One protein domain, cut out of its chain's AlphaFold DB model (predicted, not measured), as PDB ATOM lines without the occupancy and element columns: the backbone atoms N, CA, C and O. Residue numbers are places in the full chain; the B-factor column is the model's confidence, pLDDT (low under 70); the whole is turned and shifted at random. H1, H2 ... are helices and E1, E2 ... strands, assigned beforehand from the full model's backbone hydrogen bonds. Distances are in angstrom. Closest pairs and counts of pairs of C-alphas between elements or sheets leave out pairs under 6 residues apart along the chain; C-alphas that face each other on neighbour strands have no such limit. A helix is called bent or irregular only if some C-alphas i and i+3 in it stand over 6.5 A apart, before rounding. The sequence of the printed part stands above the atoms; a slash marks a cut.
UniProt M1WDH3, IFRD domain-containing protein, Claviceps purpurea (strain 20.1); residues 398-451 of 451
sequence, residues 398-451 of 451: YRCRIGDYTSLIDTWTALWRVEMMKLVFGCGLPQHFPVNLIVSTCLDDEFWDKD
ATOM      1  N   TYR A 398     191.495 188.593  87.988       88.44
ATOM      2  CA  TYR A 398     191.500 188.892  89.407       88.44
ATOM      3  C   TYR A 398     190.288 188.242  90.060       88.44
ATOM      4  O   TYR A 398     189.165 188.718  89.930       88.44
ATOM      5  N   ARG A 399     190.531 187.132  90.754       88.62
ATOM      6  CA  ARG A 399     189.540 186.509  91.624       88.62
ATOM      7  C   ARG A 399     189.771 186.996  93.042       88.62
ATOM      8  O   ARG A 399     190.879 186.872  93.561       88.62
ATOM      9  N   CYS A 400     188.743 187.567  93.649       89.12
ATOM     10  CA  CYS A 400     188.740 187.895  95.057       89.12
ATOM     11  C   CYS A 400     188.062 186.768  95.826       89.12
ATOM     12  O   CYS A 400     186.937 186.397  95.508       89.12
ATOM     13  N   ARG A 401     188.736 186.265  96.861       89.69
ATOM     14  CA  ARG A 401     188.164 185.311  97.807       89.69
ATOM     15  C   ARG A 401     187.844 185.998  99.132       89.69
ATOM     16  O   ARG A 401     188.681 186.716  99.686       89.69
ATOM     17  N   ILE A 402     186.636 185.780  99.636       89.62
ATOM     18  CA  ILE A 402     186.153 186.234 100.942       89.62
ATOM     19  C   ILE A 402     185.545 185.015 101.649       89.62
ATOM     20  O   ILE A 402     184.368 184.711 101.510       89.62
ATOM     21  N   GLY A 403     186.365 184.277 102.401       87.62
ATOM     22  CA  GLY A 403     185.933 183.025 103.033       87.62
ATOM     23  C   GLY A 403     185.620 181.943 101.998       87.62
ATOM     24  O   GLY A 403     186.506 181.546 101.237       87.62
ATOM     25  N   ASP A 404     184.363 181.500 101.988       88.19
ATOM     26  CA  ASP A 404     183.825 180.499 101.054       88.19
ATOM     27  C   ASP A 404     183.196 181.140  99.803       88.19
ATOM     28  O   ASP A 404     182.584 180.455  98.990       88.19
ATOM     29  N   TYR A 405     183.311 182.465  99.672       89.12
ATOM     30  CA  TYR A 405     182.796 183.216  98.536       89.12
ATOM     31  C   TYR A 405     183.940 183.615  97.614       89.12
ATOM     32  O   TYR A 405     184.940 184.186  98.067       89.12
ATOM     33  N   THR A 406     183.771 183.366  96.322       90.44
ATOM     34  CA  THR A 406     184.727 183.755  95.289       90.44
ATOM     35  C   THR A 406     184.009 184.586  94.231       90.44
ATOM     36  O   THR A 406     182.929 184.238  93.770       90.44
ATOM     37  N   SER A 407     184.619 185.703  93.842       89.88
ATOM     38  CA  SER A 407     184.104 186.580  92.793       89.88
ATOM     39  C   SER A 407     185.213 187.008  91.844       89.88
ATOM     40  O   SER A 407     186.370 187.180  92.242       89.88
ATOM     41  N   LEU A 408     184.862 187.178  90.575       90.81
ATOM     42  CA  LEU A 408     185.715 187.796  89.575       90.81
ATOM     43  C   LEU A 408     185.534 189.315  89.645       90.81
ATOM     44  O   LEU A 408     184.442 189.808  89.404       90.81
ATOM     45  N   ILE A 409     186.603 190.055  89.939       92.06
ATOM     46  CA  ILE A 409     186.557 191.521  89.897       92.06
ATOM     47  C   ILE A 409     186.936 191.967  88.494       92.06
ATOM     48  O   ILE A 409     188.096 191.867  88.085       92.06
ATOM     49  N   ASP A 410     185.936 192.444  87.772       92.31
ATOM     50  CA  ASP A 410     186.017 192.866  86.380       92.31
ATOM     51  C   ASP A 410     185.895 194.383  86.192       92.31
ATOM     52  O   ASP A 410     186.186 194.866  85.102       92.31
ATOM     53  N   THR A 411     185.580 195.140  87.250       93.94
ATOM     54  CA  THR A 411     185.543 196.613  87.254       93.94
ATOM     55  C   THR A 411     186.500 197.214  88.286       93.94
ATOM     56  O   THR A 411     186.775 196.641  89.348       93.94
ATOM     57  N   TRP A 412     187.039 198.397  87.992       95.00
ATOM     58  CA  TRP A 412     187.833 199.171  88.948       95.00
ATOM     59  C   TRP A 412     186.975 199.681  90.104       95.00
ATOM     60  O   TRP A 412     187.462 199.762  91.234       95.00
ATOM     61  N   THR A 413     185.699 199.970  89.842       94.06
ATOM     62  CA  THR A 413     184.698 200.299  90.866       94.06
ATOM     63  C   THR A 413     184.641 199.214  91.945       94.06
ATOM     64  O   THR A 413     184.878 199.503  93.121       94.06
ATOM     65  N   ALA A 414     184.419 197.951  91.559       93.56
ATOM     66  CA  ALA A 414     184.374 196.833  92.501       93.56
ATOM     67  C   ALA A 414     185.718 196.620  93.221       93.56
ATOM     68  O   ALA A 414     185.738 196.329  94.420       93.56
ATOM     69  N   LEU A 415     186.852 196.835  92.537       94.12
ATOM     70  CA  LEU A 415     188.174 196.739  93.161       94.12
ATOM     71  C   LEU A 415     188.323 197.705  94.346       94.12
ATOM     72  O   LEU A 415     188.732 197.274  95.424       94.12
ATOM     73  N   TRP A 416     187.963 198.981  94.181       95.50
ATOM     74  CA  TRP A 416     188.095 199.983  95.248       95.50
ATOM     75  C   TRP A 416     187.185 199.709  96.444       95.50
ATOM     76  O   TRP A 416     187.596 199.890  97.596       95.50
ATOM     77  N   ARG A 417     185.972 199.211  96.186       95.56
ATOM     78  CA  ARG A 417     185.037 198.786  97.232       95.56
ATOM     79  C   ARG A 417     185.594 197.609  98.035       95.56
ATOM     80  O   ARG A 417     185.689 197.690  99.262       95.56
ATOM     81  N   VAL A 418     186.076 196.565  97.354       94.19
ATOM     82  CA  VAL A 418     186.739 195.413  97.986       94.19
ATOM     83  C   VAL A 418     187.965 195.845  98.789       94.19
ATOM     84  O   VAL A 418     188.149 195.395  99.921       94.19
ATOM     85  N   GLU A 419     188.813 196.713  98.239       93.25
ATOM     86  CA  GLU A 419     190.023 197.171  98.924       93.25
ATOM     87  C   GLU A 419     189.713 197.939 100.210       93.25
ATOM     88  O   GLU A 419     190.335 197.660 101.240       93.25
ATOM     89  N   MET A 420     188.721 198.836 100.198       95.62
ATOM     90  CA  MET A 420     188.294 199.540 101.409       95.62
ATOM     91  C   MET A 420     187.728 198.570 102.454       95.62
ATOM     92  O   MET A 420     188.124 198.630 103.621       95.62
ATOM     93  N   MET A 421     186.866 197.631 102.049       95.50
ATOM     94  CA  MET A 421     186.294 196.643 102.970       95.50
ATOM     95  C   MET A 421     187.371 195.767 103.603       95.50
ATOM     96  O   MET A 421     187.386 195.565 104.822       95.50
ATOM     97  N   LYS A 422     188.339 195.301 102.811       93.56
ATOM     98  CA  LYS A 422     189.466 194.552 103.356       93.56
ATOM     99  C   LYS A 422     190.304 195.447 104.300       93.56
ATOM    100  O   LYS A 422     190.630 195.008 105.400       93.56
ATOM    101  N   LEU A 423     190.569 196.721 103.989       93.50
ATOM    102  CA  LEU A 423     191.287 197.635 104.902       93.50
ATOM    103  C   LEU A 423     190.581 197.844 106.255       93.50
ATOM    104  O   LEU A 423     191.248 197.959 107.290       93.50
ATOM    105  N   VAL A 424     189.250 197.899 106.251       94.44
ATOM    106  CA  VAL A 424     188.420 198.110 107.447       94.44
ATOM    107  C   VAL A 424     188.343 196.845 108.312       94.44
ATOM    108  O   VAL A 424     188.640 196.893 109.516       94.44
ATOM    109  N   PHE A 425     187.990 195.710 107.702       94.31
ATOM    110  CA  PHE A 425     187.660 194.461 108.401       94.31
ATOM    111  C   PHE A 425     188.814 193.458 108.482       94.31
ATOM    112  O   PHE A 425     188.822 192.570 109.333       94.31
ATOM    113  N   GLY A 426     189.828 193.592 107.637       91.00
ATOM    114  CA  GLY A 426     190.953 192.671 107.577       91.00
ATOM    115  C   GLY A 426     190.531 191.216 107.369       91.00
ATOM    116  O   GLY A 426     189.610 190.924 106.610       91.00
ATOM    117  N   CYS A 427     191.166 190.297 108.098       88.56
ATOM    118  CA  CYS A 427     190.791 188.878 108.116       88.56
ATOM    119  C   CYS A 427     189.406 188.594 108.734       88.56
ATOM    120  O   CYS A 427     188.985 187.443 108.741       88.56
ATOM    121  N   GLY A 428     188.714 189.609 109.265       92.25
ATOM    122  CA  GLY A 428     187.328 189.516 109.729       92.25
ATOM    123  C   GLY A 428     186.274 189.704 108.633       92.25
ATOM    124  O   GLY A 428     185.094 189.454 108.864       92.25
ATOM    125  N   LEU A 429     186.672 190.146 107.431       93.94
ATOM    126  CA  LEU A 429     185.734 190.400 106.333       93.94
ATOM    127  C   LEU A 429     184.819 189.197 106.009       93.94
ATOM    128  O   LEU A 429     183.620 189.427 105.843       93.94
ATOM    129  N   PRO A 430     185.301 187.934 105.991       93.00
ATOM    130  CA  PRO A 430     184.441 186.773 105.745       93.00
ATOM    131  C   PRO A 430     183.281 186.608 106.731       93.00
ATOM    132  O   PRO A 430     182.232 186.097 106.361       93.00
ATOM    133  N   GLN A 431     183.448 187.042 107.982       93.00
ATOM    134  CA  GLN A 431     182.420 186.961 109.021       93.00
ATOM    135  C   GLN A 431     181.365 188.056 108.856       93.00
ATOM    136  O   GLN A 431     180.196 187.847 109.177       93.00
ATOM    137  N   HIS A 432     181.766 189.218 108.338       94.56
ATOM    138  CA  HIS A 432     180.838 190.303 108.046       94.56
ATOM    139  C   HIS A 432     180.051 190.068 106.764       94.56
ATOM    140  O   HIS A 432     178.866 190.376 106.746       94.56
ATOM    141  N   PHE A 433     180.678 189.514 105.726       92.50
ATOM    142  CA  PHE A 433     180.086 189.369 104.395       92.50
ATOM    143  C   PHE A 433     178.637 188.824 104.382       92.50
ATOM    144  O   PHE A 433     177.786 189.480 103.793       92.50
ATOM    145  N   PRO A 434     178.289 187.725 105.086       90.50
ATOM    146  CA  PRO A 434     176.932 187.170 105.030       90.50
ATOM    147  C   PRO A 434     175.884 187.865 105.920       90.50
ATOM    148  O   PRO A 434     174.713 187.502 105.852       90.50
ATOM    149  N   VAL A 435     176.275 188.783 106.814       92.06
ATOM    150  CA  VAL A 435     175.367 189.349 107.843       92.06
ATOM    151  C   VAL A 435     175.338 190.877 107.836       92.06
ATOM    152  O   VAL A 435     174.333 191.486 108.187       92.06
ATOM    153  N   ASN A 436     176.449 191.520 107.497       94.19
ATOM    154  CA  ASN A 436     176.596 192.962 107.571       94.19
ATOM    155  C   ASN A 436     176.073 193.625 106.294       94.19
ATOM    156  O   ASN A 436     176.749 193.590 105.267       94.19
ATOM    157  N   LEU A 437     174.921 194.293 106.400       92.69
ATOM    158  CA  LEU A 437     174.259 194.953 105.275       92.69
ATOM    159  C   LEU A 437     175.147 195.989 104.572       92.69
ATOM    160  O   LEU A 437     175.086 196.119 103.354       92.69
ATOM    161  N   ILE A 438     176.006 196.704 105.305       94.62
ATOM    162  CA  ILE A 438     176.940 197.660 104.694       94.62
ATOM    163  C   ILE A 438     177.951 196.931 103.808       94.62
ATOM    164  O   ILE A 438     178.266 197.408 102.724       94.62
ATOM    165  N   VAL A 439     178.453 195.775 104.250       94.81
ATOM    166  CA  VAL A 439     179.431 194.998 103.479       94.81
ATOM    167  C   VAL A 439     178.775 194.371 102.257       94.81
ATOM    168  O   VAL A 439     179.335 194.494 101.173       94.81
ATOM    169  N   SER A 440     177.601 193.755 102.412       91.38
ATOM    170  CA  SER A 440     176.878 193.137 101.294       91.38
ATOM    171  C   SER A 440     176.467 194.179 100.247       91.38
ATOM    172  O   SER A 440     176.762 194.026  99.069       91.38
ATOM    173  N   THR A 441     175.927 195.322 100.688       91.75
ATOM    174  CA  THR A 441     175.568 196.438  99.793       91.75
ATOM    175  C   THR A 441     176.799 197.067  99.137       91.75
ATOM    176  O   THR A 441     176.752 197.461  97.981       91.75
ATOM    177  N   CYS A 442     177.925 197.186  99.847       93.75
ATOM    178  CA  CYS A 442     179.151 197.715  99.248       93.75
ATOM    179  C   CYS A 442     179.690 196.789  98.154       93.75
ATOM    180  O   CYS A 442     180.187 197.253  97.130       93.75
ATOM    181  N   LEU A 443     179.629 195.480  98.380       91.94
ATOM    182  CA  LEU A 443     180.241 194.495  97.498       91.94
ATOM    183  C   LEU A 443     179.297 193.953  96.421       91.94
ATOM    184  O   LEU A 443     179.745 193.063  95.705       91.94
ATOM    185  N   ASP A 444     178.081 194.511  96.313       77.88
ATOM    186  CA  ASP A 444     176.979 194.140  95.412       77.88
ATOM    187  C   ASP A 444     176.819 192.609  95.279       77.88
ATOM    188  O   ASP A 444     177.546 191.930  94.557       77.88
ATOM    189  N   ASP A 445     175.844 192.036  95.991       58.16
ATOM    190  CA  ASP A 445     175.658 190.582  96.159       58.16
ATOM    191  C   ASP A 445     175.620 189.756  94.851       58.16
ATOM    192  O   ASP A 445     175.884 188.553  94.878       58.16
ATOM    193  N   GLU A 446     175.340 190.378  93.701       56.00
ATOM    194  CA  GLU A 446     175.235 189.726  92.387       56.00
ATOM    195  C   GLU A 446     176.559 189.142  91.857       56.00
ATOM    196  O   GLU A 446     176.543 188.349  90.916       56.00
ATOM    197  N   PHE A 447     177.703 189.483  92.463       64.62
ATOM    198  CA  PHE A 447     179.022 189.086  91.964       64.62
ATOM    199  C   PHE A 447     179.635 187.847  92.635       64.62
ATOM    200  O   PHE A 447     180.704 187.410  92.202       64.62
ATOM    201  N   TRP A 448     179.034 187.286  93.690       77.88
ATOM    202  CA  TRP A 448     179.715 186.313  94.558       77.88
ATOM    203  C   TRP A 448     179.129 184.903  94.471       77.88
ATOM    204  O   TRP A 448     178.039 184.632  94.977       77.88
ATOM    205  N   ASP A 449     179.912 183.975  93.917       76.62
ATOM    206  CA  ASP A 449     179.591 182.551  93.919       76.62
ATOM    207  C   ASP A 449     180.046 181.911  95.236       76.62
ATOM    208  O   ASP A 449     181.131 182.198  95.755       76.62
ATOM    209  N   LYS A 450     179.206 181.033  95.791       74.62
ATOM    210  CA  LYS A 450     179.556 180.213  96.952       74.62
ATOM    211  C   LYS A 450     180.181 178.907  96.463       74.62
ATOM    212  O   LYS A 450     179.499 178.155  95.763       74.62
ATOM    213  N   ASP A 451     181.440 178.675  96.828       63.12
ATOM    214  CA  ASP A 451     182.202 177.476  96.444       63.12
ATOM    215  C   ASP A 451     181.658 176.181  97.082       63.12
ATOM    216  O   ASP A 451     181.151 176.222  98.234       63.12
TER     217      ASP A 451
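This is residues 398 to 451 of the 451 residues of the protein "IFRD domain-containing protein" of Claviceps purpurea (strain 20.1) (UniProt M1WDH3). A small hairpin of two strands, E1 and E2, leads into one long helix, H1, which turns sharply near residue 425 like an L, its last part passing near the end of E1; a short helix, H2, then folds back along the first part of H1. The tail after H2 returns to the strand hairpin, where residues 449 to 450 pair briefly with residues 405 to 406 of E2. The printed part has 54 residues, with two named strands followed by two named helices, in the order E1, E2, H1, H2; the sheet, E1 - E2, is antiparallel and the class is mixed, helices and strands. The whole is compact, with a radius of gyration of the C-alphas of 9.9 A, and rounded, spanning 23 by 23 by 18 A.

E1, residues 399 to 402, and E2, residues 405 to 408, form a hairpin of antiparallel neighbour strands, with an angle of 157 degrees between their N-to-C directions. N 400 and O 407 are 2.8 A apart, and N 405 and O 402 are 3.1 A apart, both within hydrogen-bond range. H1, residues 412 to 432, has a kink of 107 degrees near residue 425 and is irregular: C-alphas 424 and 427 are 9.6 A apart. The closest C-alphas of E1 and H1 are those of Ile 402 and Pro 430, at 5.1 A. H2, residues 437 to 443, touches H1, the closest C-alphas being those of Arg 417 and Cys 442, at 6.3 A. H1 and H2 form a helical hairpin and run opposite ways at a steep tilt of 42 degrees. H2 is apart from E1 and from E2. In H2 every O i to N i+4 pair is within hydrogen-bond range; in H1 12 of 17 are. After H2, residues 449 to 450 make a short antiparallel pairing with residues 405 to 406 of E2.

E1 begins with C-alpha 399 at (189.540, 186.509, 91.624) and is 9.9 A long from first to last C-alpha. E2 is 10.5 A long. H1 measures 22.2 A from C-alpha 412, at (187.833, 199.171, 88.948), to C-alpha 432. H2 measures 9.8 A and ends with C-alpha 443 at (180.241, 194.495, 97.498).

The two C-alphas farthest apart are those of Trp 412 and Val 435, at 24.7 A. The printed part has no cut and ends at residue 451, the chain's last residue. The links E1 to E2, E2 to H1 and H1 to H2 are tight, and none is long. The mean pLDDT of the printed part is 88.8, and residues 445 to 447 and residue 451 are under 70.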